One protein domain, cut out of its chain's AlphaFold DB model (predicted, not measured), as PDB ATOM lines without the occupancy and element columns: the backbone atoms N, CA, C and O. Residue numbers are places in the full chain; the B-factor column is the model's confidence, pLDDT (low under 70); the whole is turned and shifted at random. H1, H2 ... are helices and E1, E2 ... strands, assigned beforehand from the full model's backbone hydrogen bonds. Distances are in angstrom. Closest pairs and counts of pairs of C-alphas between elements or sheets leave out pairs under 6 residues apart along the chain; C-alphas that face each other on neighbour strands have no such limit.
ATOM      1  N   TYR A   4     156.173 163.902  67.574       96.19
ATOM      2  CA  TYR A   4     156.057 165.044  68.484       96.19
ATOM      3  C   TYR A   4     154.603 165.305  68.873       96.19
ATOM      4  O   TYR A   4     154.314 165.550  70.041       96.19
ATOM      5  N   PHE A   5     153.668 165.191  67.923       96.00
ATOM      6  CA  PHE A   5     152.242 165.314  68.232       96.00
ATOM      7  C   PHE A   5     151.740 164.143  69.073       96.00
ATOM      8  O   PHE A   5     150.974 164.362  70.009       96.00
ATOM      9  N   LEU A   6     152.211 162.927  68.788       95.38
ATOM     10  CA  LEU A   6     151.871 161.751  69.583       95.38
ATOM     11  C   LEU A   6     152.359 161.895  71.030       95.38
ATOM     12  O   LEU A   6     151.571 161.776  71.964       95.38
ATOM     13  N   THR A   7     153.643 162.197  71.229       96.81
ATOM     14  CA  THR A   7     154.230 162.339  72.572       96.81
ATOM     15  C   THR A   7     153.667 163.545  73.323       96.81
ATOM     16  O   THR A   7     153.331 163.419  74.499       96.81
ATOM     17  N   GLY A   8     153.469 164.681  72.646       97.44
ATOM     18  CA  GLY A   8     152.804 165.855  73.216       97.44
ATOM     19  C   GLY A   8     151.370 165.556  73.663       97.44
ATOM     20  O   GLY A   8     150.975 165.949  74.761       97.44
ATOM     21  N   GLY A   9     150.622 164.792  72.862       97.06
ATOM     22  CA  GLY A   9     149.300 164.292  73.230       97.06
ATOM     23  C   GLY A   9     149.343 163.407  74.476       97.06
ATOM     24  O   GLY A   9     148.582 163.653  75.408       97.06
ATOM     25  N   ILE A  10     150.259 162.430  74.533       97.44
ATOM     26  CA  ILE A  10     150.417 161.521  75.687       97.44
ATOM     27  C   ILE A  10     150.672 162.302  76.972       97.44
ATOM     28  O   ILE A  10     149.983 162.082  77.967       97.44
ATOM     29  N   ILE A  11     151.632 163.230  76.948       97.25
ATOM     30  CA  ILE A  11     151.984 164.037  78.121       97.25
ATOM     31  C   ILE A  11     150.775 164.857  78.570       97.25
ATOM     32  O   ILE A  11     150.434 164.849  79.752       97.25
ATOM     33  N   LEU A  12     150.097 165.536  77.640       96.94
ATOM     34  CA  LEU A  12     148.946 166.364  77.983       96.94
ATOM     35  C   LEU A  12     147.781 165.529  78.529       96.94
ATOM     36  O   LEU A  12     147.195 165.902  79.542       96.94
ATOM     37  N   GLY A  13     147.466 164.399  77.893       95.44
ATOM     38  CA  GLY A  13     146.428 163.476  78.347       95.44
ATOM     39  C   GLY A  13     146.712 162.966  79.752       95.44
ATOM     40  O   GLY A  13     145.862 163.086  80.631       95.44
ATOM     41  N   PHE A  14     147.936 162.494  79.995       95.00
ATOM     42  CA  PHE A  14     148.353 162.031  81.313       95.00
ATOM     43  C   PHE A  14     148.234 163.136  82.368       95.00
ATOM     44  O   PHE A  14     147.640 162.910  83.415       95.00
ATOM     45  N   LEU A  15     148.748 164.342  82.099       93.94
ATOM     46  CA  LEU A  15     148.687 165.452  83.054       93.94
ATOM     47  C   LEU A  15     147.245 165.863  83.360       93.94
ATOM     48  O   LEU A  15     146.908 166.074  84.523       93.94
ATOM     49  N   ILE A  16     146.385 165.964  82.343       91.56
ATOM     50  CA  ILE A  16     144.971 166.287  82.554       91.56
ATOM     51  C   ILE A  16     144.305 165.201  83.395       91.56
ATOM     52  O   ILE A  16     143.665 165.530  84.387       91.56
ATOM     53  N   ALA A  17     144.478 163.922  83.068       88.62
ATOM     54  CA  ALA A  17     143.935 162.861  83.907       88.62
ATOM     55  C   ALA A  17     144.470 162.977  85.343       88.62
ATOM     56  O   ALA A  17     143.683 163.111  86.271       88.62
ATOM     57  N   TYR A  18     145.780 163.120  85.515       88.19
ATOM     58  CA  TYR A  18     146.431 163.214  86.820       88.19
ATOM     59  C   TYR A  18     145.930 164.382  87.687       88.19
ATOM     60  O   TYR A  18     145.756 164.246  88.897       88.19
ATOM     61  N   PHE A  19     145.677 165.554  87.092       86.12
ATOM     62  CA  PHE A  19     145.192 166.727  87.830       86.12
ATOM     63  C   PHE A  19     143.701 166.665  88.176       86.12
ATOM     64  O   PHE A  19     143.264 167.318  89.132       86.12
ATOM     65  N   PHE A  20     142.909 165.949  87.381       81.81
ATOM     66  CA  PHE A  20     141.459 165.887  87.542       81.81
ATOM     67  C   PHE A  20     140.987 164.620  88.272       81.81
ATOM     68  O   PHE A  20     139.935 164.661  88.925       81.81
ATOM     69  N   SER A  21     141.769 163.543  88.223       78.00
ATOM     70  CA  SER A  21     141.595 162.316  88.995       78.00
ATOM     71  C   SER A  21     141.897 162.541  90.483       78.00
ATOM     72  O   SER A  21     142.552 163.504  90.892       78.00
ATOM     73  N   GLY A  22     141.350 161.678  91.343       72.00
ATOM     74  CA  GLY A  22     141.670 161.688  92.771       72.00
ATOM     75  C   GLY A  22     143.122 161.268  92.989       72.00
ATOM     76  O   GLY A  22     143.608 160.368  92.317       72.00
ATOM     77  N   LYS A  23     143.835 161.879  93.944       67.69
ATOM     78  CA  LYS A  23     145.235 161.502  94.232       67.69
ATOM     79  C   LYS A  23     145.374 160.054  94.716       67.69
ATOM     80  O   LYS A  23     146.471 159.503  94.673       67.69
ATOM     81  N   LYS A  24     144.285 159.469  95.218       60.97
ATOM     82  CA  LYS A  24     144.198 158.082  95.671       60.97
ATOM     83  C   LYS A  24     142.885 157.450  95.221       60.97
ATOM     84  O   LYS A  24     141.901 158.128  94.940       60.97
ATOM     85  N   GLU A  25     142.889 156.128  95.200       59.31
ATOM     86  CA  GLU A  25     141.724 155.289  94.925       59.31
ATOM     87  C   GLU A  25     140.589 155.619  95.899       59.31
ATOM     88  O   GLU A  25     140.790 155.697  97.112       59.31
ATOM     89  N   GLY A  26     139.386 155.842  95.371       60.72
ATOM     90  CA  GLY A  26     138.225 156.225  96.176       60.72
ATOM     91  C   GLY A  26     138.192 157.686  96.640       60.72
ATOM     92  O   GLY A  26     137.143 158.117  97.133       60.72
ATOM     93  N   ASP A  27     139.255 158.474  96.428       63.81
ATOM     94  CA  ASP A  27     139.163 159.924  96.592       63.81
ATOM     95  C   ASP A  27     138.239 160.488  95.516       63.81
ATOM     96  O   ASP A  27     138.317 160.157  94.329       63.81
ATOM     97  N   LYS A  28     137.363 161.405  95.926       58.69
ATOM     98  CA  LYS A  28     136.629 162.231  94.975       58.69
ATOM     99  C   LYS A  28     137.650 163.154  94.312       58.69
ATOM    100  O   LYS A  28     138.011 164.183  94.879       58.69
ATOM    101  N   GLY A  29     138.124 162.767  93.129       63.59
ATOM    102  CA  GLY A  29     138.819 163.676  92.225       63.59
ATOM    103  C   GLY A  29     137.979 164.921  91.934       63.59
ATOM    104  O   GLY A  29     136.817 165.037  92.338       63.59
ATOM    105  N   ARG A  30     138.555 165.871  91.198       62.75
ATOM    106  CA  ARG A  30     137.806 167.058  90.753       62.75
ATOM    107  C   ARG A  30     136.664 166.673  89.810       62.75
ATOM    108  O   ARG A  30     135.637 167.348  89.789       62.75
ATOM    109  N   LEU A  31     136.822 165.570  89.078       62.59
ATOM    110  CA  LEU A  31     135.756 164.961  88.291       62.59
ATOM    111  C   LEU A  31     135.017 163.910  89.119       62.59
ATOM    112  O   LEU A  31     135.613 163.006  89.705       62.59
ATOM    113  N   LYS A  32     133.686 164.025  89.153       61.00
ATOM    114  CA  LYS A  32     132.838 162.989  89.744       61.00
ATOM    115  C   LYS A  32     132.962 161.722  88.888       61.00
ATOM    116  O   LYS A  32     132.707 161.810  87.686       61.00
ATOM    117  N   PRO A  33     133.303 160.562  89.475       67.44
ATOM    118  CA  PRO A  33     133.327 159.313  88.729       67.44
ATOM    119  C   PRO A  33     131.930 159.009  88.182       67.44
ATOM    120  O   PRO A  33     130.918 159.263  88.845       67.44
ATOM    121  N   ILE A  34     131.877 158.453  86.974       71.62
ATOM    122  CA  ILE A  34     130.624 158.018  86.364       71.62
ATOM    123  C   ILE A  34     130.222 156.711  87.052       71.62
ATOM    124  O   ILE A  34     130.761 155.642  86.769       71.62
ATOM    125  N   ILE A  35     129.297 156.816  88.008       73.12
ATOM    126  CA  ILE A  35     128.780 155.672  88.762       73.12
ATOM    127  C   ILE A  35     127.382 155.344  88.255       73.12
ATOM    128  O   ILE A  35     126.433 156.090  88.500       73.12
ATOM    129  N   ILE A  36     127.241 154.188  87.613       74.94
ATOM    130  CA  ILE A  36     125.937 153.640  87.238       74.94
ATOM    131  C   ILE A  36     125.475 152.734  88.381       74.94
ATOM    132  O   ILE A  36     126.085 151.703  88.670       74.94
ATOM    133  N   LYS A  37     124.403 153.138  89.069       72.94
ATOM    134  CA  LYS A  37     123.794 152.350  90.148       72.94
ATOM    135  C   LYS A  37     122.697 151.454  89.575       72.94
ATOM    136  O   LYS A  37     121.712 151.950  89.047       72.94
ATOM    137  N   THR A  38     122.850 150.146  89.735       71.62
ATOM    138  CA  THR A  38     121.792 149.143  89.533       71.62
ATOM    139  C   THR A  38     121.383 148.579  90.897       71.62
ATOM    140  O   THR A  38     122.173 148.651  91.837       71.62
ATOM    141  N   LYS A  39     120.171 148.007  91.032       68.88
ATOM    142  CA  LYS A  39     119.615 147.502  92.310       68.88
ATOM    143  C   LYS A  39     120.611 146.701  93.173       68.88
ATOM    144  O   LYS A  39     120.579 146.850  94.387       68.88
ATOM    145  N   ASN A  40     121.526 145.939  92.559       71.12
ATOM    146  CA  ASN A  40     122.486 145.082  93.271       71.12
ATOM    147  C   ASN A  40     123.973 145.435  93.040       71.12
ATOM    148  O   ASN A  40     124.841 144.815  93.655       71.12
ATOM    149  N   CYS A  41     124.295 146.403  92.170       72.81
ATOM    150  CA  CYS A  41     125.677 146.680  91.747       72.81
ATOM    151  C   CYS A  41     125.925 148.178  91.518       72.81
ATOM    152  O   CYS A  41     125.074 148.882  90.972       72.81
ATOM    153  N   LYS A  42     127.125 148.651  91.860       73.44
ATOM    154  CA  LYS A  42     127.652 149.956  91.443       73.44
ATOM    155  C   LYS A  42     128.730 149.717  90.395       73.44
ATOM    156  O   LYS A  42     129.771 149.139  90.696       73.44
ATOM    157  N   ILE A  43     128.471 150.142  89.165       72.94
ATOM    158  CA  ILE A  43     129.469 150.104  88.097       72.94
ATOM    159  C   ILE A  43     130.213 151.432  88.143       72.94
ATOM    160  O   ILE A  43     129.602 152.491  87.993       72.94
ATOM    161  N   HIS A  44     131.512 151.360  88.396       76.12
ATOM    162  CA  HIS A  44     132.421 152.492  88.363       76.12
ATOM    163  C   HIS A  44     133.071 152.497  86.984       76.12
ATOM    164  O   HIS A  44     133.937 151.675  86.687       76.12
ATOM    165  N   LEU A  45     132.610 153.392  86.111       73.75
ATOM    166  CA  LEU A  45     133.247 153.567  84.815       73.75
ATOM    167  C   LEU A  45     134.500 154.415  85.004       73.75
ATOM    168  O   LEU A  45     134.426 155.631  85.185       73.75
ATOM    169  N   HIS A  46     135.644 153.739  84.978       82.00
ATOM    170  CA  HIS A  46     136.950 154.379  84.963       82.00
ATOM    171  C   HIS A  46     137.182 155.095  83.628       82.00
ATOM    172  O   HIS A  46     136.840 154.582  82.558       82.00
ATOM    173  N   HIS A  47     137.786 156.280  83.672       84.50
ATOM    174  CA  HIS A  47     138.079 157.082  82.479       84.50
ATOM    175  C   HIS A  47     139.072 156.401  81.537       84.50
ATOM    176  O   HIS A  47     138.974 156.609  80.326       84.50
ATOM    177  N   TRP A  48     139.975 155.551  82.046       89.31
ATOM    178  CA  TRP A  48     140.870 154.760  81.194       89.31
ATOM    179  C   TRP A  48     140.081 153.821  80.278       89.31
ATOM    180  O   TRP A  48     140.381 153.728  79.091       89.31
ATOM    181  N   LEU A  49     139.025 153.181  80.792       88.56
ATOM    182  CA  LEU A  49     138.216 152.239  80.021       88.56
ATOM    183  C   LEU A  49     137.445 152.963  78.915       88.56
ATOM    184  O   LEU A  49     137.436 152.515  77.770       88.56
ATOM    185  N   LEU A  50     136.846 154.114  79.235       89.00
ATOM    186  CA  LEU A  50     136.162 154.940  78.240       89.00
ATOM    187  C   LEU A  50     137.137 155.439  77.163       89.00
ATOM    188  O   LEU A  50     136.832 155.360  75.976       89.00
ATOM    189  N   SER A  51     138.323 155.895  77.567       92.88
ATOM    190  CA  SER A  51     139.361 156.375  76.646       92.88
ATOM    191  C   SER A  51     139.862 155.261  75.723       92.88
ATOM    192  O   SER A  51     140.025 155.487  74.526       92.88
ATOM    193  N   ALA A  52     140.028 154.042  76.247       93.56
ATOM    194  CA  ALA A  52     140.390 152.869  75.459       93.56
ATOM    195  C   ALA A  52     139.294 152.491  74.449       93.56
ATOM    196  O   ALA A  52     139.599 152.232  73.286       93.56
ATOM    197  N   ILE A  53     138.019 152.513  74.854       94.44
ATOM    198  CA  ILE A  53     136.887 152.256  73.948       94.44
ATOM    199  C   ILE A  53     136.848 153.299  72.827       94.44
ATOM    200  O   ILE A  53     136.722 152.931  71.661       94.44
ATOM    201  N   ILE A  54     137.001 154.587  73.151       95.25
ATOM    202  CA  ILE A  54     137.040 155.657  72.145       95.25
ATOM    203  C   ILE A  54     138.208 155.435  71.180       95.25
ATOM    204  O   ILE A  54     138.015 155.516  69.971       95.25
ATOM    205  N   LEU A  55     139.396 155.094  71.687       95.50
ATOM    206  CA  LEU A  55     140.560 154.811  70.849       95.50
ATOM    207  C   LEU A  55     140.290 153.658  69.866       95.50
ATOM    208  O   LEU A  55     140.592 153.783  68.682       95.50
ATOM    209  N   LEU A  56     139.662 152.571  70.326       96.19
ATOM    210  CA  LEU A  56     139.268 151.446  69.469       96.19
ATOM    211  C   LEU A  56     138.232 151.851  68.411       96.19
ATOM    212  O   LEU A  56     138.346 151.429  67.261       96.19
ATOM    213  N   ILE A  57     137.256 152.691  68.768       97.06
ATOM    214  CA  ILE A  57     136.264 153.218  67.821       97.06
ATOM    215  C   ILE A  57     136.946 154.055  66.736       97.06
ATOM    216  O   ILE A  57     136.641 153.877  65.558       97.06
ATOM    217  N   LEU A  58     137.889 154.932  67.098       96.38
ATOM    218  CA  LEU A  58     138.615 155.751  66.121       96.38
ATOM    219  C   LEU A  58     139.477 154.894  65.184       96.38
ATOM    220  O   LEU A  58     139.473 155.123  63.973       96.38
ATOM    221  N   LEU A  59     140.145 153.869  65.727       94.88
ATOM    222  CA  LEU A  59     140.907 152.899  64.939       94.88
ATOM    223  C   LEU A  59     140.007 152.148  63.952       94.88
ATOM    224  O   LEU A  59     140.351 152.036  62.776       94.88
ATOM    225  N   TYR A  60     138.839 151.682  64.403       96.88
ATOM    226  CA  TYR A  60     137.854 151.012  63.551       96.88
ATOM    227  C   TYR A  60     137.304 151.944  62.462       96.88
ATOM    228  O   TYR A  60     137.202 151.555  61.299       96.88
ATOM    229  N   ALA A  61     137.022 153.201  62.815       96.81
ATOM    230  CA  ALA A  61     136.563 154.235  61.893       96.81
ATOM    231  C   ALA A  61     137.661 154.748  60.943       96.81
ATOM    232  O   ALA A  61     137.379 155.594  60.095       96.81
ATOM    233  N   LYS A  62     138.905 154.258  61.071       95.19
ATOM    234  CA  LYS A  62     140.082 154.721  60.314       95.19
ATOM    235  C   LYS A  62     140.312 156.233  60.439       95.19
ATOM    236  O   LYS A  62     140.833 156.869  59.524       95.19
ATOM    237  N   PHE A  63     139.920 156.817  61.569       95.31
ATOM    238  CA  PHE A  63     140.153 158.224  61.862       95.31
ATOM    239  C   PHE A  63     141.517 158.380  62.529       95.31
ATOM    240  O   PHE A  63     141.676 158.045  63.697       95.31
ATOM    241  N   TYR A  64     142.498 158.912  61.803       92.12
ATOM    242  CA  TYR A  64     143.867 159.029  62.302       92.12
ATOM    243  C   TYR A  64     144.219 160.470  62.657       92.12
ATOM    244  O   TYR A  64     144.267 161.348  61.798       92.12
ATOM    245  N   ASN A  65     144.525 160.697  63.932       95.69
ATOM    246  CA  ASN A  65     145.104 161.943  64.412       95.69
ATOM    247  C   ASN A  65     146.084 161.630  65.549       95.69
ATOM    248  O   ASN A  65     145.672 161.197  66.624       95.69
ATOM    249  N   ASP A  66     147.377 161.849  65.294       95.81
ATOM    250  CA  ASP A  66     148.459 161.481  66.215       95.81
ATOM    251  C   ASP A  66     148.299 162.145  67.592       95.81
ATOM    252  O   ASP A  66     148.542 161.509  68.616       95.81
ATOM    253  N   PHE A  67     147.830 163.397  67.636       96.94
ATOM    254  CA  PHE A  67     147.604 164.112  68.890       96.94
ATOM    255  C   PHE A  67     146.431 163.526  69.681       96.94
ATOM    256  O   PHE A  67     146.566 163.286  70.877       96.94
ATOM    257  N   ILE A  68     145.298 163.250  69.026       96.38
ATOM    258  CA  ILE A  68     144.121 162.644  69.675       96.38
ATOM    259  C   ILE A  68     144.454 161.239  70.184       96.38
ATOM    260  O   ILE A  68     144.089 160.887  71.304       96.38
ATOM    261  N   TYR A  69     145.180 160.450  69.394       96.56
ATOM    262  CA  TYR A  69     145.629 159.121  69.806       96.56
ATOM    263  C   TYR A  69     146.561 159.212  71.005       96.56
ATOM    264  O   TYR A  69     146.347 158.517  71.995       96.56
ATOM    265  N   GLY A  70     147.541 160.115  70.950       96.81
ATOM    266  CA  GLY A  70     148.440 160.364  72.067       96.81
ATOM    267  C   GLY A  70     147.677 160.768  73.323       96.81
ATOM    268  O   GLY A  70     147.877 160.179  74.378       96.81
ATOM    269  N   PHE A  71     146.740 161.705  73.197       97.31
ATOM    270  CA  PHE A  71     145.901 162.167  74.297       97.31
ATOM    271  C   PHE A  71     145.123 161.025  74.958       97.31
ATOM    272  O   PHE A  71     145.214 160.847  76.172       97.31
ATOM    273  N   LEU A  72     144.422 160.205  74.168       96.75
ATOM    274  CA  LEU A  72     143.678 159.046  74.669       96.75
ATOM    275  C   LEU A  72     144.600 158.011  75.326       96.75
ATOM    276  O   LEU A  72     144.258 157.482  76.380       96.75
ATOM    277  N   ILE A  73     145.780 157.758  74.754       96.50
ATOM    278  CA  ILE A  73     146.796 156.880  75.352       96.50
ATOM    279  C   ILE A  73     147.255 157.435  76.707       96.50
ATOM    280  O   ILE A  73     147.331 156.682  77.672       96.50
ATOM    281  N   GLY A  74     147.502 158.743  76.813       96.19
ATOM    282  CA  GLY A  74     147.862 159.400  78.071       96.19
ATOM    283  C   GLY A  74     146.799 159.225  79.162       96.19
ATOM    284  O   GLY A  74     147.139 158.880  80.292       96.19
ATOM    285  N   LEU A  75     145.515 159.382  78.810       93.94
ATOM    286  CA  LEU A  75     144.391 159.123  79.724       93.94
ATOM    287  C   LEU A  75     144.338 157.656  80.181       93.94
ATOM    288  O   LEU A  75     144.041 157.379  81.343       93.94
ATOM    289  N   VAL A  76     144.614 156.715  79.270       94.81
ATOM    290  CA  VAL A  76     144.650 155.280  79.585       94.81
ATOM    291  C   VAL A  76     145.802 154.961  80.536       94.81
ATOM    292  O   VAL A  76     145.578 154.294  81.542       94.81
ATOM    293  N   ILE A  77     147.012 155.450  80.249       94.75
ATOM    294  CA  ILE A  77     148.205 155.209  81.075       94.75
ATOM    295  C   ILE A  77     147.981 155.698  82.505       94.75
ATOM    296  O   ILE A  77     148.297 154.978  83.448       94.75
ATOM    297  N   GLU A  78     147.426 156.898  82.671       92.69
ATOM    298  CA  GLU A  78     147.167 157.453  83.998       92.69
ATOM    299  C   GLU A  78     146.169 156.600  84.786       92.69
ATOM    300  O   GLU A  78     146.460 156.211  85.915       92.69
ATOM    301  N   GLY A  79     145.040 156.218  84.183       87.19
ATOM    302  CA  GLY A  79     144.042 155.433  84.908       87.19
ATOM    303  C   GLY A  79     144.464 153.980  85.168       87.19
ATOM    304  O   GLY A  79     144.016 153.393  86.150       87.19
ATOM    305  N   LEU A  80     145.363 153.410  84.357       89.06
ATOM    306  CA  LEU A  80     145.988 152.107  84.631       89.06
ATOM    307  C   LEU A  80     147.037 152.164  85.757       89.06
ATOM    308  O   LEU A  80     147.420 151.117  86.273       89.06
ATOM    309  N   ALA A  81     147.505 153.354  86.149       87.44
ATOM    310  CA  ALA A  81     148.481 153.512  87.228       87.44
ATOM    311  C   ALA A  81     147.871 153.355  88.637       87.44
ATOM    312  O   ALA A  81     148.612 153.182  89.609       87.44
ATOM    313  N   TYR A  82     146.543 153.397  88.769       81.50
ATOM    314  CA  TYR A  82     145.835 153.142  90.029       81.50
ATOM    315  C   TYR A  82     145.737 151.643  90.311       81.50
ATOM    316  O   TYR A  82     145.539 150.863  89.388       81.50
ATOM    317  N   LYS A  83     145.808 151.193  91.572       79.44
ATOM    318  CA  LYS A  83     145.701 149.756  91.896       79.44
ATOM    319  C   LYS A  83     144.285 149.221  91.723       79.44
ATOM    320  O   LYS A  83     144.135 148.016  91.568       79.44
ATOM    321  N   ASP A  84     143.265 150.072  91.725       77.62
ATOM    322  CA  ASP A  84     141.867 149.693  91.508       77.62
ATOM    323  C   ASP A  84     141.443 149.767  90.030       77.62
ATOM    324  O   ASP A  84     140.251 149.648  89.736       77.62
ATOM    325  N   PHE A  85     142.390 149.905  89.089       80.38
ATOM    326  CA  PHE A  85     142.082 150.045  87.659       80.38
ATOM    327  C   PHE A  85     141.178 148.915  87.134       80.38
ATOM    328  O   PHE A  85     140.312 149.152  86.292       80.38
ATOM    329  N   TYR A  86     141.339 147.694  87.660       80.12
ATOM    330  CA  TYR A  86     140.551 146.512  87.294       80.12
ATOM    331  C   TYR A  86     139.173 146.455  87.976       80.12
ATOM    332  O   TYR A  86     138.303 145.684  87.565       80.12
ATOM    333  N   MET A  87     138.945 147.255  89.021       77.25
ATOM    334  CA  MET A  87     137.696 147.279  89.779       77.25
ATOM    335  C   MET A  87     136.627 148.112  89.062       77.25
ATOM    336  O   MET A  87     136.288 149.220  89.470       77.25
ATOM    337  N   ILE A  88     136.064 147.553  87.994       76.50
ATOM    338  CA  ILE A  88     135.000 148.192  87.201       76.50
ATOM    339  C   ILE A  88     133.622 147.998  87.858       76.50
ATOM    340  O   ILE A  88     132.744 148.860  87.792       76.50
ATOM    341  N   ILE A  89     133.410 146.859  88.522       72.06
ATOM    342  CA  ILE A  89     132.133 146.501  89.147       72.06
ATOM    343  C   ILE A  89     132.359 146.311  90.639       72.06
ATOM    344  O   ILE A  89     133.058 145.391  91.059       72.06
ATOM    345  N   LYS A  90     131.713 147.147  91.452       67.00
ATOM    346  CA  LYS A  90     131.636 146.955  92.897       67.00
ATOM    347  C   LYS A  90     130.238 146.456  93.240       67.00
ATOM    348  O   LYS A  90     129.247 147.178  93.095       67.00
ATOM    349  N   ARG A  91     130.143 145.189  93.648       58.97
ATOM    350  CA  ARG A  91     128.907 144.635  94.209       58.97
ATOM    351  C   ARG A  91     128.673 145.294  95.571       58.97
ATOM    352  O   ARG A  91     129.641 145.576  96.278       58.97
ATOM    353  N   ASN A  92     127.420 145.654  95.845       56.78
ATOM    354  CA  ASN A  92     127.042 146.275  97.116       56.78
ATOM    355  C   ASN A  92     127.268 145.307  98.280       56.78
ATOM    356  O   ASN A  92     127.075 144.089  98.056       56.78
TER     357      ASN A  92
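Overview. This is residues 4 to 92 of the 92 residues of an uncharacterized protein of Candidatus Pacearchaeota archaeon CG06_land_8_20_14_3_00_35_12 (UniProt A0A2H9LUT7). Three helices make a row, with H3 in the middle, H1 on one side of it and H2 on the other; H2 and H3 form an uneven V, close near the start of H2. Along the length of the helices, past the ends where H1 and H3 finish and H2 begins, lies a small antiparallel sheet of three short strands, in the order E1, E2, E3, with no named helix on it. The printed part has 89 residues, with three named helices and three named strands in the order H1, E1, E2, H2, H3, E3; the class is mixed, helices and strands. It is compact, with a radius of gyration of the C-alphas of 14.0 A, and only just elongated, spanning 44 by 29 by 19 A.

Arrangement. H1, residues 4 to 20, touches H3, residues 66 to 80; their closest C-alphas, those of Ile 10 and Gly 74, are 4.1 A apart. They run the same way at a tilt of 38 degrees, only just steep. E1, residues 34 to 38, and E2, residues 41 to 45, form an antiparallel hairpin, with N 36 and O 43 2.9 A apart, within hydrogen-bond range. H2, residues 47 to 60, and H3 form a helical hairpin: they touch, closest at the C-alphas of Trp 48 and Val 76, 4.1 A, and run opposite ways at a shallow tilt of 34 degrees, only just short of steep. H1 and H2 are only just apart, 8.4 A at the closest. E3, residues 89 to 91, is antiparallel to E2, with N 90 and O 42 2.9 A apart, within hydrogen-bond range. In H1, H2 and H3 every O i to N i+4 pair is within hydrogen-bond range.

Along the chain. H1 is 24.0 A long and begins at C-alpha 4, (156.057, 165.044, 68.484). H2 measures 19.9 A and H3 20.8 A. E3 ends at C-alpha 91, (128.907, 144.635, 94.209).

Size, cuts and confidence. The two C-alphas farthest apart, those of Tyr 4 and Lys 39, are 46.9 A apart. The printed part has no cut. The link from H1 to E1, 13 residues, is long. The pLDDT is under 70 at residues 23 to 33, residue 39 and residues 90 to 92.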